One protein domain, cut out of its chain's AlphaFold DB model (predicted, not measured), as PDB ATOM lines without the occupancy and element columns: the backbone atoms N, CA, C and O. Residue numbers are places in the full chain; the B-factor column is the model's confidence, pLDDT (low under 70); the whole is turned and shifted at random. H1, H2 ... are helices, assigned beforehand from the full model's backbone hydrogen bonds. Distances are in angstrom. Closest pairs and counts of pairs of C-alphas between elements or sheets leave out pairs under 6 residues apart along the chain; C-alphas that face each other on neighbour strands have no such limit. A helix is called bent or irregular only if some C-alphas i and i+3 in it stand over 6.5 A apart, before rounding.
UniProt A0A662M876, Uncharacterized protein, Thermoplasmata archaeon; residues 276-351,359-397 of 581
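This is residues 276 to 351 and 359 to 397 of the 581 residues of an uncharacterized protein of Thermoplasmata archaeon (UniProt A0A662M876). H3 to H7 form a cluster of helices, in which H3 sits between H5 and H7, and H6 folds back along H5. H8 extends from the end of H7, and its residues 392 to 396 stick out with Gly 397; the short H1 and H2 form an arm reaching out toward H8. The printed part has 115 residues with eight named helices, H1 to H8 in order, and no named strand: all helix. It is compact, with a radius of gyration of the C-alphas of 14.8 A and spans of 43 by 31 by 26 A.

H1, residues 276 to 279, begins at C-alpha (0.119, 41.818, -46.024). H2 is residues 282 to 286 and H3 residues 294 to 300. H4, residues 305 to 314, is 14.2 A long; H5, 321 to 331, 15.2 A; H6, 335 to 343, 12.2 A. H7, 367 to 380, is 18.0 A long and only just irregular, with C-alphas 372 and 375 6.8 A apart. H8, 384 to 396, is 17.9 A long and ends at C-alpha (10.317, 46.865, -61.961).

H1 and H2 meet only through their link; H2 and H8 are near each other. H3 touches H5, closest C-alphas Leu 297 and Leu 327, 6.9 A. With residues 369 to 373 alone, H7 touches H3 (C-alphas Leu 300 and Ile 369, 6.9 A) and H4 (Thr 311 and Ala 370, 6.3 A). H5 and H6 form a helical hairpin, at a shallow tilt of 13 degrees, closest C-alphas Tyr 326 and Ala 338, 5.2 A. H7 and H8 touch at C-alphas Glu 378 and Phe 386, 5.5 A. Every O i to N i+4 pair is within hydrogen-bond range in H2 to H6 and H8, 6 of 10 in H7; H1 is too short for one.

Gly 333 and Met 396 have the farthest C-alphas, 44.2 A apart. Residues 352 to 358 are cut out, with C-alphas 351 and 359 15.5 A apart. Of the links printed whole, none is long. Low confidence covers, among others, residues 276 to 288 and 391 to 397.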
ATOM      1  N   ASN A 276       0.500  42.920 -46.920       40.97
ATOM      2  CA  ASN A 276       0.119  41.818 -46.024       40.97
ATOM      3  C   ASN A 276      -0.034  40.492 -46.786       40.97
ATOM      4  O   ASN A 276       0.414  39.461 -46.285       40.97
ATOM      5  N   GLN A 277      -0.546  40.511 -48.023       43.03
ATOM      6  CA  GLN A 277      -0.497  39.378 -48.961       43.03
ATOM      7  C   GLN A 277       0.953  38.979 -49.275       43.03
ATOM      8  O   GLN A 277       1.221  37.818 -49.589       43.03
ATOM      9  N   HIS A 278       1.914  39.902 -49.164       43.22
ATOM     10  CA  HIS A 278       3.342  39.619 -49.336       43.22
ATOM     11  C   HIS A 278       4.102  39.365 -48.016       43.22
ATOM     12  O   HIS A 278       5.042  38.574 -48.016       43.22
ATOM     13  N   MET A 279       3.677  39.917 -46.874       37.62
ATOM     14  CA  MET A 279       4.277  39.661 -45.555       37.62
ATOM     15  C   MET A 279       3.894  38.287 -44.991       37.62
ATOM     16  O   MET A 279       4.720  37.651 -44.344       37.62
ATOM     17  N   GLY A 280       2.715  37.751 -45.330       41.25
ATOM     18  CA  GLY A 280       2.393  36.332 -45.107       41.25
ATOM     19  C   GLY A 280       3.238  35.364 -45.955       41.25
ATOM     20  O   GLY A 280       3.147  34.152 -45.800       41.25
ATOM     21  N   ASN A 281       4.074  35.894 -46.856       41.66
ATOM     22  CA  ASN A 281       4.921  35.155 -47.785       41.66
ATOM     23  C   ASN A 281       6.422  35.459 -47.596       41.66
ATOM     24  O   ASN A 281       7.201  35.127 -48.485       41.66
ATOM     25  N   VAL A 282       6.875  36.034 -46.468       41.78
ATOM     26  CA  VAL A 282       8.322  36.257 -46.203       41.78
ATOM     27  C   VAL A 282       9.131  34.961 -46.376       41.78
ATOM     28  O   VAL A 282      10.206  34.981 -46.977       41.78
ATOM     29  N   GLY A 283       8.562  33.812 -45.989       43.94
ATOM     30  CA  GLY A 283       9.136  32.491 -46.271       43.94
ATOM     31  C   GLY A 283       9.274  32.162 -47.768       43.94
ATOM     32  O   GLY A 283      10.257  31.544 -48.159       43.94
ATOM     33  N   LYS A 284       8.361  32.631 -48.631       44.06
ATOM     34  CA  LYS A 284       8.451  32.482 -50.099       44.06
ATOM     35  C   LYS A 284       9.438  33.456 -50.748       44.06
ATOM     36  O   LYS A 284       9.983  33.145 -51.801       44.06
ATOM     37  N   PHE A 285       9.711  34.615 -50.142       46.88
ATOM     38  CA  PHE A 285      10.748  35.522 -50.651       46.88
ATOM     39  C   PHE A 285      12.152  34.941 -50.443       46.88
ATOM     40  O   PHE A 285      12.944  34.970 -51.387       46.88
ATOM     41  N   ALA A 286      12.394  34.306 -49.289       47.88
ATOM     42  CA  ALA A 286      13.648  33.621 -48.962       47.88
ATOM     43  C   ALA A 286      13.968  32.422 -49.883       47.88
ATOM     44  O   ALA A 286      15.138  32.073 -50.058       47.88
ATOM     45  N   GLN A 287      12.955  31.812 -50.512       50.59
ATOM     46  CA  GLN A 287      13.121  30.690 -51.452       50.59
ATOM     47  C   GLN A 287      13.845  31.093 -52.748       50.59
ATOM     48  O   GLN A 287      14.502  30.256 -53.368       50.59
ATOM     49  N   GLY A 288      13.755  32.368 -53.143       59.50
ATOM     50  CA  GLY A 288      14.421  32.915 -54.329       59.50
ATOM     51  C   GLY A 288      15.715  33.678 -54.039       59.50
ATOM     52  O   GLY A 288      16.352  34.153 -54.978       59.50
ATOM     53  N   ASP A 289      16.097  33.836 -52.771       75.75
ATOM     54  CA  ASP A 289      17.302  34.587 -52.411       75.75
ATOM     55  C   ASP A 289      18.553  33.791 -52.808       75.75
ATOM     56  O   ASP A 289      18.570  32.572 -52.615       75.75
ATOM     57  N   PRO A 290      19.604  34.419 -53.360       81.44
ATOM     58  CA  PRO A 290      20.812  33.710 -53.763       81.44
ATOM     59  C   PRO A 290      21.481  33.015 -52.567       81.44
ATOM     60  O   PRO A 290      21.367  33.449 -51.420       81.44
ATOM     61  N   ALA A 291      22.176  31.905 -52.831       84.31
ATOM     62  CA  ALA A 291      23.030  31.291 -51.815       84.31
ATOM     63  C   ALA A 291      24.142  32.270 -51.420       84.31
ATOM     64  O   ALA A 291      24.658  32.992 -52.277       84.31
ATOM     65  N   ILE A 292      24.550  32.260 -50.151       88.50
ATOM     66  CA  ILE A 292      25.745  32.996 -49.733       88.50
ATOM     67  C   ILE A 292      26.936  32.414 -50.492       88.50
ATOM     68  O   ILE A 292      27.153  31.202 -50.486       88.50
ATOM     69  N   ASN A 293      27.698  33.278 -51.162       85.62
ATOM     70  CA  ASN A 293      28.884  32.864 -51.904       85.62
ATOM     71  C   ASN A 293      29.865  32.121 -50.962       85.62
ATOM     72  O   ASN A 293      30.118  32.616 -49.859       85.62
ATOM     73  N   PRO A 294      30.464  30.992 -51.389       84.06
ATOM     74  CA  PRO A 294      31.478  30.264 -50.623       84.06
ATOM     75  C   PRO A 294      32.589  31.132 -50.012       84.06
ATOM     76  O   PRO A 294      32.986  30.895 -48.878       84.06
ATOM     77  N   MET A 295      33.054  32.175 -50.708       84.81
ATOM     78  CA  MET A 295      34.085  33.084 -50.186       84.81
ATOM     79  C   MET A 295      33.591  33.888 -48.974       84.81
ATOM     80  O   MET A 295      34.340  34.122 -48.028       84.81
ATOM     81  N   MET A 296      32.310  34.266 -48.969       89.31
ATOM     82  CA  MET A 296      31.684  34.930 -47.826       89.31
ATOM     83  C   MET A 296      31.462  33.960 -46.668       89.31
ATOM     84  O   MET A 296      31.684  34.335 -45.522       89.31
ATOM     85  N   LEU A 297      31.094  32.706 -46.945       90.00
ATOM     86  CA  LEU A 297      31.003  31.673 -45.911       90.00
ATOM     87  C   LEU A 297      32.365  31.386 -45.271       90.00
ATOM     88  O   LEU A 297      32.445  31.273 -44.053       90.00
ATOM     89  N   GLN A 298      33.439  31.336 -46.064       89.62
ATOM     90  CA  GLN A 298      34.813  31.220 -45.562       89.62
ATOM     91  C   GLN A 298      35.215  32.419 -44.704       89.62
ATOM     92  O   GLN A 298      35.895  32.244 -43.697       89.62
ATOM     93  N   LEU A 299      34.807  33.633 -45.089       90.44
ATOM     94  CA  LEU A 299      35.075  34.840 -44.312       90.44
ATOM     95  C   LEU A 299      34.323  34.829 -42.975       90.44
ATOM     96  O   LEU A 299      34.934  35.085 -41.943       90.44
ATOM     97  N   LEU A 300      33.030  34.495 -42.991       91.75
ATOM     98  CA  LEU A 300      32.197  34.385 -41.790       91.75
ATOM     99  C   LEU A 300      32.692  33.267 -40.859       91.75
ATOM    100  O   LEU A 300      32.706  33.441 -39.649       91.75
ATOM    101  N   ALA A 301      33.187  32.164 -41.419       92.69
ATOM    102  CA  ALA A 301      33.754  31.048 -40.666       92.69
ATOM    103  C   ALA A 301      35.049  31.379 -39.895       92.69
ATOM    104  O   ALA A 301      35.494  30.557 -39.099       92.69
ATOM    105  N   LYS A 302      35.672  32.547 -40.126       92.75
ATOM    106  CA  LYS A 302      36.837  33.004 -39.346       92.75
ATOM    107  C   LYS A 302      36.457  33.545 -37.968       92.75
ATOM    108  O   LYS A 302      37.335  33.687 -37.121       92.75
ATOM    109  N   TYR A 303      35.188  33.884 -37.769       92.94
ATOM    110  CA  TYR A 303      34.686  34.454 -36.527       92.94
ATOM    111  C   TYR A 303      34.088  33.369 -35.622       92.94
ATOM    112  O   TYR A 303      33.725  32.291 -36.107       92.94
ATOM    113  N   PRO A 304      33.955  33.628 -34.306       92.31
ATOM    114  CA  PRO A 304      33.272  32.712 -33.404       92.31
ATOM    115  C   PRO A 304      31.861  32.388 -33.904       92.31
ATOM    116  O   PRO A 304      31.114  33.272 -34.333       92.31
ATOM    117  N   LEU A 305      31.486  31.106 -33.855       89.12
ATOM    118  CA  LEU A 305      30.205  30.641 -34.391       89.12
ATOM    119  C   LEU A 305      29.016  31.328 -33.708       89.12
ATOM    120  O   LEU A 305      28.087  31.739 -34.397       89.12
ATOM    121  N   GLY A 306      29.063  31.484 -32.381       83.12
ATOM    122  CA  GLY A 306      28.023  32.174 -31.612       83.12
ATOM    123  C   GLY A 306      27.806  33.604 -32.106       83.12
ATOM    124  O   GLY A 306      26.693  33.957 -32.496       83.12
ATOM    125  N   ASP A 307      28.875  34.402 -32.164       88.00
ATOM    126  CA  ASP A 307      28.819  35.807 -32.597       88.00
ATOM    127  C   ASP A 307      28.375  35.926 -34.057       88.00
ATOM    128  O   ASP A 307      27.578  36.795 -34.413       88.00
ATOM    129  N   THR A 308      28.817  34.993 -34.905       90.19
ATOM    130  CA  THR A 308      28.415  34.922 -36.314       90.19
ATOM    131  C   THR A 308      26.915  34.685 -36.448       90.19
ATOM    132  O   THR A 308      26.227  35.424 -37.151       90.19
ATOM    133  N   LEU A 309      26.380  33.677 -35.755       85.44
ATOM    134  CA  LEU A 309      24.957  33.340 -35.805       85.44
ATOM    135  C   LEU A 309      24.090  34.435 -35.167       85.44
ATOM    136  O   LEU A 309      23.058  34.796 -35.733       85.44
ATOM    137  N   SER A 310      24.524  34.998 -34.037       80.06
ATOM    138  CA  SER A 310      23.835  36.089 -33.339       80.06
ATOM    139  C   SER A 310      23.768  37.349 -34.203       80.06
ATOM    140  O   SER A 310      22.691  37.920 -34.399       80.06
ATOM    141  N   THR A 311      24.890  37.734 -34.814       84.25
ATOM    142  CA  THR A 311      24.978  38.907 -35.691       84.25
ATOM    143  C   THR A 311      24.125  38.736 -36.947       84.25
ATOM    144  O   THR A 311      23.335  39.624 -37.272       84.25
ATOM    145  N   LEU A 312      24.200  37.587 -37.632       85.81
ATOM    146  CA  LEU A 312      23.370  37.317 -38.813       85.81
ATOM    147  C   LEU A 312      21.873  37.314 -38.478       85.81
ATOM    148  O   LEU A 312      21.076  37.868 -39.239       85.81
ATOM    149  N   ASN A 313      21.490  36.766 -37.321       80.25
ATOM    150  CA  ASN A 313      20.108  36.781 -36.848       80.25
ATOM    151  C   ASN A 313      19.608  38.210 -36.572       80.25
ATOM    152  O   ASN A 313      18.533  38.587 -37.032       80.25
ATOM    153  N   GLN A 314      20.408  39.045 -35.901       76.94
ATOM    154  CA  GLN A 314      20.076  40.458 -35.662       76.94
ATOM    155  C   GLN A 314      20.015  41.277 -36.961       76.94
ATOM    156  O   GLN A 314      19.203  42.197 -37.099       76.94
ATOM    157  N   MET A 315      20.814  40.908 -37.963       81.50
ATOM    158  CA  MET A 315      20.733  41.455 -39.320       81.50
ATOM    159  C   MET A 315      19.582  40.861 -40.148       81.50
ATOM    160  O   MET A 315      19.410  41.234 -41.311       81.50
ATOM    161  N   ALA A 316      18.779  39.967 -39.564       80.25
ATOM    162  CA  ALA A 316      17.691  39.244 -40.208       80.25
ATOM    163  C   ALA A 316      18.132  38.496 -41.480       80.25
ATOM    164  O   ALA A 316      17.370  38.422 -42.440       80.25
ATOM    165  N   ILE A 317      19.361  37.976 -41.523       86.12
ATOM    166  CA  ILE A 317      19.900  37.194 -42.642       86.12
ATOM    167  C   ILE A 317      19.677  35.706 -42.324       86.12
ATOM    168  O   ILE A 317      20.426  35.138 -41.526       86.12
ATOM    169  N   PRO A 318      18.664  35.044 -42.914       82.56
ATOM    170  CA  PRO A 318      18.415  33.631 -42.654       82.56
ATOM    171  C   PRO A 318      19.530  32.774 -43.261       82.56
ATOM    172  O   PRO A 318      20.011  33.075 -44.349       82.56
ATOM    173  N   LEU A 319      19.898  31.659 -42.632       84.69
ATOM    174  CA  LEU A 319      20.833  30.690 -43.215       84.69
ATOM    175  C   LEU A 319      20.084  29.510 -43.841       84.69
ATOM    176  O   LEU A 319      19.056  29.045 -43.347       84.69
ATOM    177  N   ARG A 320      20.605  29.001 -44.957       84.12
ATOM    178  CA  ARG A 320      20.192  27.707 -45.512       84.12
ATOM    179  C   ARG A 320      20.851  26.580 -44.705       84.12
ATOM    180  O   ARG A 320      21.957  26.785 -44.206       84.12
ATOM    181  N   PRO A 321      20.277  25.364 -44.660       82.25
ATOM    182  CA  PRO A 321      20.871  24.235 -43.938       82.25
ATOM    183  C   PRO A 321      22.331  23.977 -44.307       82.25
ATOM    184  O   PRO A 321      23.175  23.825 -43.435       82.25
ATOM    185  N   ARG A 322      22.659  24.050 -45.602       84.62
ATOM    186  CA  ARG A 322      24.033  23.871 -46.100       84.62
ATOM    187  C   ARG A 322      24.997  24.974 -45.668       84.62
ATOM    188  O   ARG A 322      26.186  24.719 -45.539       84.62
ATOM    189  N   GLU A 323      24.509  26.197 -45.482       90.31
ATOM    190  CA  GLU A 323      25.318  27.337 -45.027       90.31
ATOM    191  C   GLU A 323      25.539  27.251 -43.514       90.31
ATOM    192  O   GLU A 323      26.654  27.431 -43.035       90.31
ATOM    193  N   PHE A 324      24.492  26.890 -42.772       89.75
ATOM    194  CA  PHE A 324      24.572  26.623 -41.341       89.75
ATOM    195  C   PHE A 324      25.506  25.443 -41.033       89.75
ATOM    196  O   PHE A 324      26.394  25.562 -40.188       89.75
ATOM    197  N   GLN A 325      25.372  24.334 -41.769       89.31
ATOM    198  CA  GLN A 325      26.283  23.192 -41.693       89.31
ATOM    199  C   GLN A 325      27.719  23.622 -41.974       89.31
ATOM    200  O   GLN A 325      28.615  23.259 -41.220       89.31
ATOM    201  N   TYR A 326      27.942  24.411 -43.028       92.31
ATOM    202  CA  TYR A 326      29.273  24.889 -43.381       92.31
ATOM    203  C   TYR A 326      29.932  25.655 -42.226       92.31
ATOM    204  O   TYR A 326      31.034  25.306 -41.807       92.31
ATOM    205  N   LEU A 327      29.238  26.658 -41.675       91.69
ATOM    206  CA  LEU A 327      29.751  27.462 -40.562       91.69
ATOM    207  C   LEU A 327      30.013  26.599 -39.323       91.69
ATOM    208  O   LEU A 327      31.064  26.715 -38.697       91.69
ATOM    209  N   THR A 328      29.100  25.676 -39.016       88.88
ATOM    210  CA  THR A 328      29.224  24.768 -37.869       88.88
ATOM    211  C   THR A 328      30.408  23.809 -38.023       88.88
ATOM    212  O   THR A 328      31.145  23.566 -37.071       88.88
ATOM    213  N   MET A 329      30.632  23.261 -39.216       87.75
ATOM    214  CA  MET A 329      31.754  22.355 -39.472       87.75
ATOM    215  C   MET A 329      33.096  23.084 -39.438       87.75
ATOM    216  O   MET A 329      34.046  22.567 -38.852       87.75
ATOM    217  N   CYS A 330      33.162  24.297 -39.992       89.94
ATOM    218  CA  CYS A 330      34.347  25.145 -39.898       89.94
ATOM    219  C   CYS A 330      34.670  25.522 -38.446       89.94
ATOM    220  O   CYS A 330      35.825  25.428 -38.046       89.94
ATOM    221  N   ALA A 331      33.664  25.858 -37.634       85.75
ATOM    222  CA  ALA A 331      33.857  26.138 -36.211       85.75
ATOM    223  C   ALA A 331      34.407  24.933 -35.425       85.75
ATOM    224  O   ALA A 331      35.109  25.104 -34.434       85.75
ATOM    225  N   ASN A 332      34.134  23.713 -35.896       85.06
ATOM    226  CA  ASN A 332      34.670  22.465 -35.346       85.06
ATOM    227  C   ASN A 332      36.005  22.032 -35.991       85.06
ATOM    228  O   ASN A 332      36.405  20.874 -35.858       85.06
ATOM    229  N   GLY A 333      36.677  22.915 -36.739       88.38
ATOM    230  CA  GLY A 333      37.963  22.641 -37.393       88.38
ATOM    231  C   GLY A 333      37.889  21.717 -38.616       88.38
ATOM    232  O   GLY A 333      38.921  21.315 -39.147       88.38
ATOM    233  N   LYS A 334      36.689  21.374 -39.103       90.75
ATOM    234  CA  LYS A 334      36.472  20.458 -40.242       90.75
ATOM    235  C   LYS A 334      36.343  21.210 -41.573       90.75
ATOM    236  O   LYS A 334      35.383  21.000 -42.313       90.75
ATOM    237  N   HIS A 335      37.285  22.102 -41.875       88.75
ATOM    238  CA  HIS A 335      37.203  23.009 -43.031       88.75
ATOM    239  C   HIS A 335      37.161  22.285 -44.386       88.75
ATOM    240  O   HIS A 335      36.321  22.607 -45.227       88.75
ATOM    241  N   ASP A 336      38.027  21.291 -44.596       90.81
ATOM    242  CA  ASP A 336      38.115  20.570 -45.874       90.81
ATOM    243  C   ASP A 336      36.841  19.774 -46.159       90.81
ATOM    244  O   ASP A 336      36.293  19.814 -47.262       90.81
ATOM    245  N   GLU A 337      36.313  19.123 -45.126       89.69
ATOM    246  CA  GLU A 337      35.068  18.370 -45.212       89.69
ATOM    247  C   GLU A 337      33.856  19.299 -45.399       89.69
ATOM    248  O   GLU A 337      32.963  18.997 -46.190       89.69
ATOM    249  N   ALA A 338      33.845  20.469 -44.746       89.19
ATOM    250  CA  ALA A 338      32.820  21.492 -44.953       89.19
ATOM    251  C   ALA A 338      32.802  21.985 -46.409       89.19
ATOM    252  O   ALA A 338      31.736  22.072 -47.022       89.19
ATOM    253  N   ASN A 339      33.980  22.259 -46.982       88.88
ATOM    254  CA  ASN A 339      34.130  22.653 -48.384       88.88
ATOM    255  C   ASN A 339      33.655  21.542 -49.331       88.88
ATOM    256  O   ASN A 339      32.869  21.822 -50.236       88.88
ATOM    257  N   ARG A 340      34.070  20.292 -49.094       91.81
ATOM    258  CA  ARG A 340      33.685  19.126 -49.905       91.81
ATOM    259  C   ARG A 340      32.169  18.926 -49.921       91.81
ATOM    260  O   ARG A 340      31.573  18.813 -50.992       91.81
ATOM    261  N   LEU A 341      31.531  18.918 -48.751       87.00
ATOM    262  CA  LEU A 341      30.082  18.736 -48.632       87.00
ATOM    263  C   LEU A 341      29.311  19.903 -49.263       87.00
ATOM    264  O   LEU A 341      28.337  19.675 -49.978       87.00
ATOM    265  N   HIS A 342      29.772  21.142 -49.067       87.12
ATOM    266  CA  HIS A 342      29.138  22.321 -49.656       87.12
ATOM    267  C   HIS A 342      29.232  22.330 -51.192       87.12
ATOM    268  O   HIS A 342      28.226  22.582 -51.855       87.12
ATOM    269  N   GLN A 343      30.399  21.996 -51.759       86.75
ATOM    270  CA  GLN A 343      30.614  21.885 -53.212       86.75
ATOM    271  C   GLN A 343      29.778  20.767 -53.839       86.75
ATOM    272  O   GLN A 343      29.171  20.966 -54.889       86.75
ATOM    273  N   ASN A 344      29.670  19.625 -53.158       86.81
ATOM    274  CA  ASN A 344      28.838  18.503 -53.594       86.81
ATOM    275  C   ASN A 344      27.337  18.740 -53.351       86.81
ATOM    276  O   ASN A 344      26.511  17.883 -53.658       86.81
ATOM    277  N   GLY A 345      26.970  19.884 -52.767       83.69
ATOM    278  CA  GLY A 345      25.592  20.232 -52.451       83.69
ATOM    279  C   GLY A 345      24.949  19.349 -51.381       83.69
ATOM    280  O   GLY A 345      23.722  19.375 -51.273       83.69
ATOM    281  N   GLN A 346      25.748  18.618 -50.600       84.69
ATOM    282  CA  GLN A 346      25.321  17.666 -49.576       84.69
ATOM    283  C   GLN A 346      25.047  18.381 -48.245       84.69
ATOM    284  O   GLN A 346      25.814  19.241 -47.812       84.69
ATOM    285  N   CYS A 347      23.948  18.013 -47.588       82.50
ATOM    286  CA  CYS A 347      23.584  18.467 -46.249       82.50
ATOM    287  C   CYS A 347      23.294  17.236 -45.391       82.50
ATOM    288  O   CYS A 347      22.734  16.277 -45.914       82.50
ATOM    289  N   PHE A 348      23.651  17.253 -44.111       78.94
ATOM    290  CA  PHE A 348      23.180  16.252 -43.166       78.94
ATOM    291  C   PHE A 348      21.655  16.321 -43.098       78.94
ATOM    292  O   PHE A 348      21.084  17.420 -43.081       78.94
ATOM    293  N   ASP A 349      21.013  15.156 -43.065       70.19
ATOM    294  CA  ASP A 349      19.580  15.069 -42.823       70.19
ATOM    295  C   ASP A 349      19.264  15.669 -41.451       70.19
ATOM    296  O   ASP A 349      20.034  15.538 -40.493       70.19
ATOM    297  N   THR A 350      18.131  16.364 -41.349       57.72
ATOM    298  CA  THR A 350      17.621  16.820 -40.056       57.72
ATOM    299  C   THR A 350      17.338  15.584 -39.212       57.72
ATOM    300  O   THR A 350      16.413  14.839 -39.527       57.72
ATOM    301  N   ALA A 351      18.156  15.337 -38.188       51.16
ATOM    302  CA  ALA A 351      17.968  14.198 -37.302       51.16
ATOM    303  C   ALA A 351      16.544  14.207 -36.719       51.16
ATOM    304  O   ALA A 351      16.039  15.259 -36.320       51.16
ATOM    305  N   VAL A 359      22.992  23.250 -27.470       50.88
ATOM    306  CA  VAL A 359      23.106  24.619 -26.977       50.88
ATOM    307  C   VAL A 359      24.057  25.337 -27.925       50.88
ATOM    308  O   VAL A 359      25.259  25.067 -27.949       50.88
ATOM    309  N   LEU A 360      23.498  26.205 -28.768       55.53
ATOM    310  CA  LEU A 360      24.304  27.087 -29.598       55.53
ATOM    311  C   LEU A 360      25.177  27.944 -28.670       55.53
ATOM    312  O   LEU A 360      24.695  28.360 -27.615       55.53
ATOM    313  N   PRO A 361      26.442  28.215 -29.035       58.56
ATOM    314  CA  PRO A 361      27.270  29.108 -28.245       58.56
ATOM    315  C   PRO A 361      26.562  30.459 -28.113       58.56
ATOM    316  O   PRO A 361      26.135  31.025 -29.125       58.56
ATOM    317  N   GLU A 362      26.426  30.964 -26.885       62.50
ATOM    318  CA  GLU A 362      25.982  32.339 -26.667       62.50
ATOM    319  C   GLU A 362      26.945  33.271 -27.405       62.50
ATOM    320  O   GLU A 362      28.165  33.129 -27.300       62.50
ATOM    321  N   GLY A 363      26.388  34.174 -28.204       66.69
ATOM    322  CA  GLY A 363      27.159  35.095 -29.017       66.69
ATOM    323  C   GLY A 363      26.584  36.493 -28.963       66.69
ATOM    324  O   GLY A 363      25.362  36.682 -28.944       66.69
ATOM    325  N   GLU A 364      27.471  37.474 -28.961       77.00
ATOM    326  CA  GLU A 364      27.103  38.880 -28.986       77.00
ATOM    327  C   GLU A 364      27.079  39.405 -30.424       77.00
ATOM    328  O   GLU A 364      27.534  38.770 -31.377       77.00
ATOM    329  N   PHE A 365      26.476  40.576 -30.597       83.56
ATOM    330  CA  PHE A 365      26.563  41.278 -31.867       83.56
ATOM    331  C   PHE A 365      27.998  41.759 -32.090       83.56
ATOM    332  O   PHE A 365      28.530  42.500 -31.262       83.56
ATOM    333  N   ASP A 366      28.580  41.434 -33.240       86.62
ATOM    334  CA  ASP A 366      29.914  41.884 -33.623       86.62
ATOM    335  C   ASP A 366      29.850  42.792 -34.862       86.62
ATOM    336  O   ASP A 366      29.310  42.443 -35.916       86.62
ATOM    337  N   SER A 367      30.419  43.994 -34.743       80.50
ATOM    338  CA  SER A 367      30.378  44.995 -35.809       80.50
ATOM    339  C   SER A 367      31.238  44.649 -37.027       80.50
ATOM    340  O   SER A 367      30.917  45.094 -38.127       80.50
ATOM    341  N   GLU A 368      32.321  43.889 -36.865       86.44
ATOM    342  CA  GLU A 368      33.168  43.442 -37.977       86.44
ATOM    343  C   GLU A 368      32.502  42.292 -38.739       86.44
ATOM    344  O   GLU A 368      32.499  42.295 -39.974       86.44
ATOM    345  N   ILE A 369      31.822  41.385 -38.028       88.88
ATOM    346  CA  ILE A 369      30.940  40.382 -38.646       88.88
ATOM    347  C   ILE A 369      29.817  41.080 -39.414       88.88
ATOM    348  O   ILE A 369      29.545  40.725 -40.561       88.88
ATOM    349  N   ALA A 370      29.196  42.108 -38.828       85.75
ATOM    350  CA  ALA A 370      28.121  42.847 -39.482       85.75
ATOM    351  C   ALA A 370      28.597  43.578 -40.747       85.75
ATOM    352  O   ALA A 370      27.929  43.528 -41.781       85.75
ATOM    353  N   LYS A 371      29.780  44.209 -40.703       85.25
ATOM    354  CA  LYS A 371      30.418  44.815 -41.884       85.25
ATOM    355  C   LYS A 371      30.695  43.774 -42.965       85.25
ATOM    356  O   LYS A 371      30.387  44.022 -44.128       85.25
ATOM    357  N   ALA A 372      31.222  42.606 -42.592       86.50
ATOM    358  CA  ALA A 372      31.455  41.512 -43.529       86.50
ATOM    359  C   ALA A 372      30.137  40.996 -44.139       86.50
ATOM    360  O   ALA A 372      30.052  40.780 -45.346       86.50
ATOM    361  N   ALA A 373      29.082  40.857 -43.334       86.50
ATOM    362  CA  ALA A 373      27.773  40.371 -43.759       86.50
ATOM    363  C   ALA A 373      26.935  41.408 -44.533       86.50
ATOM    364  O   ALA A 373      25.933  41.041 -45.150       86.50
ATOM    365  N   MET A 374      27.331  42.685 -44.553       84.81
ATOM    366  CA  MET A 374      26.569  43.764 -45.195       84.81
ATOM    367  C   MET A 374      26.347  43.520 -46.694       84.81
ATOM    368  O   MET A 374      25.254  43.762 -47.200       84.81
ATOM    369  N   ASN A 375      27.336  42.937 -47.379       78.56
ATOM    370  CA  ASN A 375      27.240  42.564 -48.797       78.56
ATOM    371  C   ASN A 375      26.209  41.455 -49.066       78.56
ATOM    372  O   ASN A 375      25.797  41.255 -50.202       78.56
ATOM    373  N   VAL A 376      25.804  40.715 -48.031       84.31
ATOM    374  CA  VAL A 376      24.786  39.659 -48.100       84.31
ATOM    375  C   VAL A 376      23.420  40.188 -47.640       84.31
ATOM    376  O   VAL A 376      22.380  39.643 -48.011       84.31
ATOM    377  N   ALA A 377      23.395  41.267 -46.851       83.81
ATOM    378  CA  ALA A 377      22.176  41.849 -46.297       83.81
ATOM    379  C   ALA A 377      21.227  42.381 -47.381       83.81
ATOM    380  O   ALA A 377      20.018  42.189 -47.274       83.81
ATOM    381  N   GLU A 378      21.759  42.985 -48.443       80.81
ATOM    382  CA  GLU A 378      20.958  43.469 -49.576       80.81
ATOM    383  C   GLU A 378      20.144  42.339 -50.219       80.81
ATOM    384  O   GLU A 378      18.927  42.455 -50.395       80.81
ATOM    385  N   ASP A 379      20.795  41.199 -50.442       81.38
ATOM    386  CA  ASP A 379      20.194  40.045 -51.099       81.38
ATOM    387  C   ASP A 379      19.314  39.198 -50.168       81.38
ATOM    388  O   ASP A 379      18.438  38.483 -50.652       81.38
ATOM    389  N   ARG A 380      19.534  39.246 -48.844       81.56
ATOM    390  CA  ARG A 380      18.971  38.239 -47.922       81.56
ATOM    391  C   ARG A 380      18.338  38.761 -46.645       81.56
ATOM    392  O   ARG A 380      17.593  38.022 -46.008       81.56
ATOM    393  N   SER A 381      18.613  39.995 -46.238       85.38
ATOM    394  CA  SER A 381      18.067  40.510 -44.983       85.38
ATOM    395  C   SER A 381      16.545  40.620 -45.065       85.38
ATOM    396  O   SER A 381      15.994  41.135 -46.045       85.38
ATOM    397  N   GLY A 382      15.874  40.139 -44.023       74.75
ATOM    398  CA  GLY A 382      14.440  40.266 -43.790       74.75
ATOM    399  C   GLY A 382      14.029  41.629 -43.230       74.75
ATOM    400  O   GLY A 382      12.838  41.876 -43.050       74.75
ATOM    401  N   HIS A 383      14.979  42.535 -42.966       76.25
ATOM    402  CA  HIS A 383      14.634  43.890 -42.548       76.25
ATOM    403  C   HIS A 383      13.885  44.627 -43.659       76.25
ATOM    404  O   HIS A 383      14.223  44.535 -44.844       76.25
ATOM    405  N   ARG A 384      12.872  45.402 -43.258       60.22
ATOM    406  CA  ARG A 384      11.907  46.055 -44.155       60.22
ATOM    407  C   ARG A 384      12.570  46.828 -45.295       60.22
ATOM    408  O   ARG A 384      12.076  46.775 -46.414       60.22
ATOM    409  N   GLN A 385      13.673  47.527 -45.033       67.94
ATOM    410  CA  GLN A 385      14.386  48.306 -46.047       67.94
ATOM    411  C   GLN A 385      14.945  47.443 -47.189       67.94
ATOM    412  O   GLN A 385      14.804  47.816 -48.350       67.94
ATOM    413  N   PHE A 386      15.510  46.272 -46.882       74.50
ATOM    414  CA  PHE A 386      16.083  45.379 -47.889       74.50
ATOM    415  C   PHE A 386      14.990  44.578 -48.601       74.50
ATOM    416  O   PHE A 386      15.028  44.423 -49.816       74.50
ATOM    417  N   VAL A 387      13.955  44.148 -47.870       69.88
ATOM    418  CA  VAL A 387      12.793  43.462 -48.457       69.88
ATOM    419  C   VAL A 387      12.067  44.363 -49.457       69.88
ATOM    420  O   VAL A 387      11.755  43.925 -50.561       69.88
ATOM    421  N   MET A 388      11.840  45.635 -49.113       58.47
ATOM    422  CA  MET A 388      11.191  46.585 -50.020       58.47
ATOM    423  C   MET A 388      12.034  46.873 -51.264       58.47
ATOM    424  O   MET A 388      11.472  46.926 -52.354       58.47
ATOM    425  N   ALA A 389      13.359  46.996 -51.123       66.56
ATOM    426  CA  ALA A 389      14.262  47.144 -52.265       66.56
ATOM    427  C   ALA A 389      14.166  45.935 -53.216       66.56
ATOM    428  O   ALA A 389      13.941  46.107 -54.411       66.56
ATOM    429  N   ARG A 390      14.200  44.701 -52.687       74.69
ATOM    430  CA  ARG A 390      14.085  43.477 -53.503       74.69
ATOM    431  C   ARG A 390      12.714  43.300 -54.162       74.69
ATOM    432  O   ARG A 390      12.643  42.829 -55.296       74.69
ATOM    433  N   ILE A 391      11.622  43.655 -53.476       63.12
ATOM    434  CA  ILE A 391      10.267  43.635 -54.060       63.12
ATOM    435  C   ILE A 391      10.185  44.631 -55.218       63.12
ATOM    436  O   ILE A 391       9.677  44.288 -56.285       63.12
ATOM    437  N   TYR A 392      10.726  45.834 -55.019       55.31
ATOM    438  CA  TYR A 392      10.756  46.874 -56.038       55.31
ATOM    439  C   TYR A 392      11.563  46.432 -57.270       55.31
ATOM    440  O   TYR A 392      11.061  46.516 -58.389       55.31
ATOM    441  N   ASP A 393      12.745  45.847 -57.069       63.47
ATOM    442  CA  ASP A 393      13.606  45.327 -58.139       63.47
ATOM    443  C   ASP A 393      12.949  44.201 -58.947       63.47
ATOM    444  O   ASP A 393      13.001  44.204 -60.181       63.47
ATOM    445  N   ARG A 394      12.296  43.243 -58.267       63.19
ATOM    446  CA  ARG A 394      11.594  42.121 -58.918       63.19
ATOM    447  C   ARG A 394      10.355  42.577 -59.694       63.19
ATOM    448  O   ARG A 394      10.045  41.974 -60.717       63.19
ATOM    449  N   GLN A 395       9.657  43.617 -59.234       52.00
ATOM    450  CA  GLN A 395       8.469  44.153 -59.912       52.00
ATOM    451  C   GLN A 395       8.809  45.112 -61.064       52.00
ATOM    452  O   GLN A 395       8.049  45.189 -62.025       52.00
ATOM    453  N   MET A 396       9.939  45.824 -60.992       41.97
ATOM    454  CA  MET A 396      10.317  46.865 -61.961       41.97
ATOM    455  C   MET A 396      11.413  46.439 -62.955       41.97
ATOM    456  O   MET A 396      11.749  47.202 -63.861       41.97
ATOM    457  N   GLY A 397      11.987  45.238 -62.810       39.47
ATOM    458  CA  GLY A 397      12.949  44.669 -63.764       39.47
ATOM    459  C   GLY A 397      14.296  45.403 -63.854       39.47
ATOM    460  O   GLY A 397      15.041  45.190 -64.810       39.47
TER     461      GLY A 397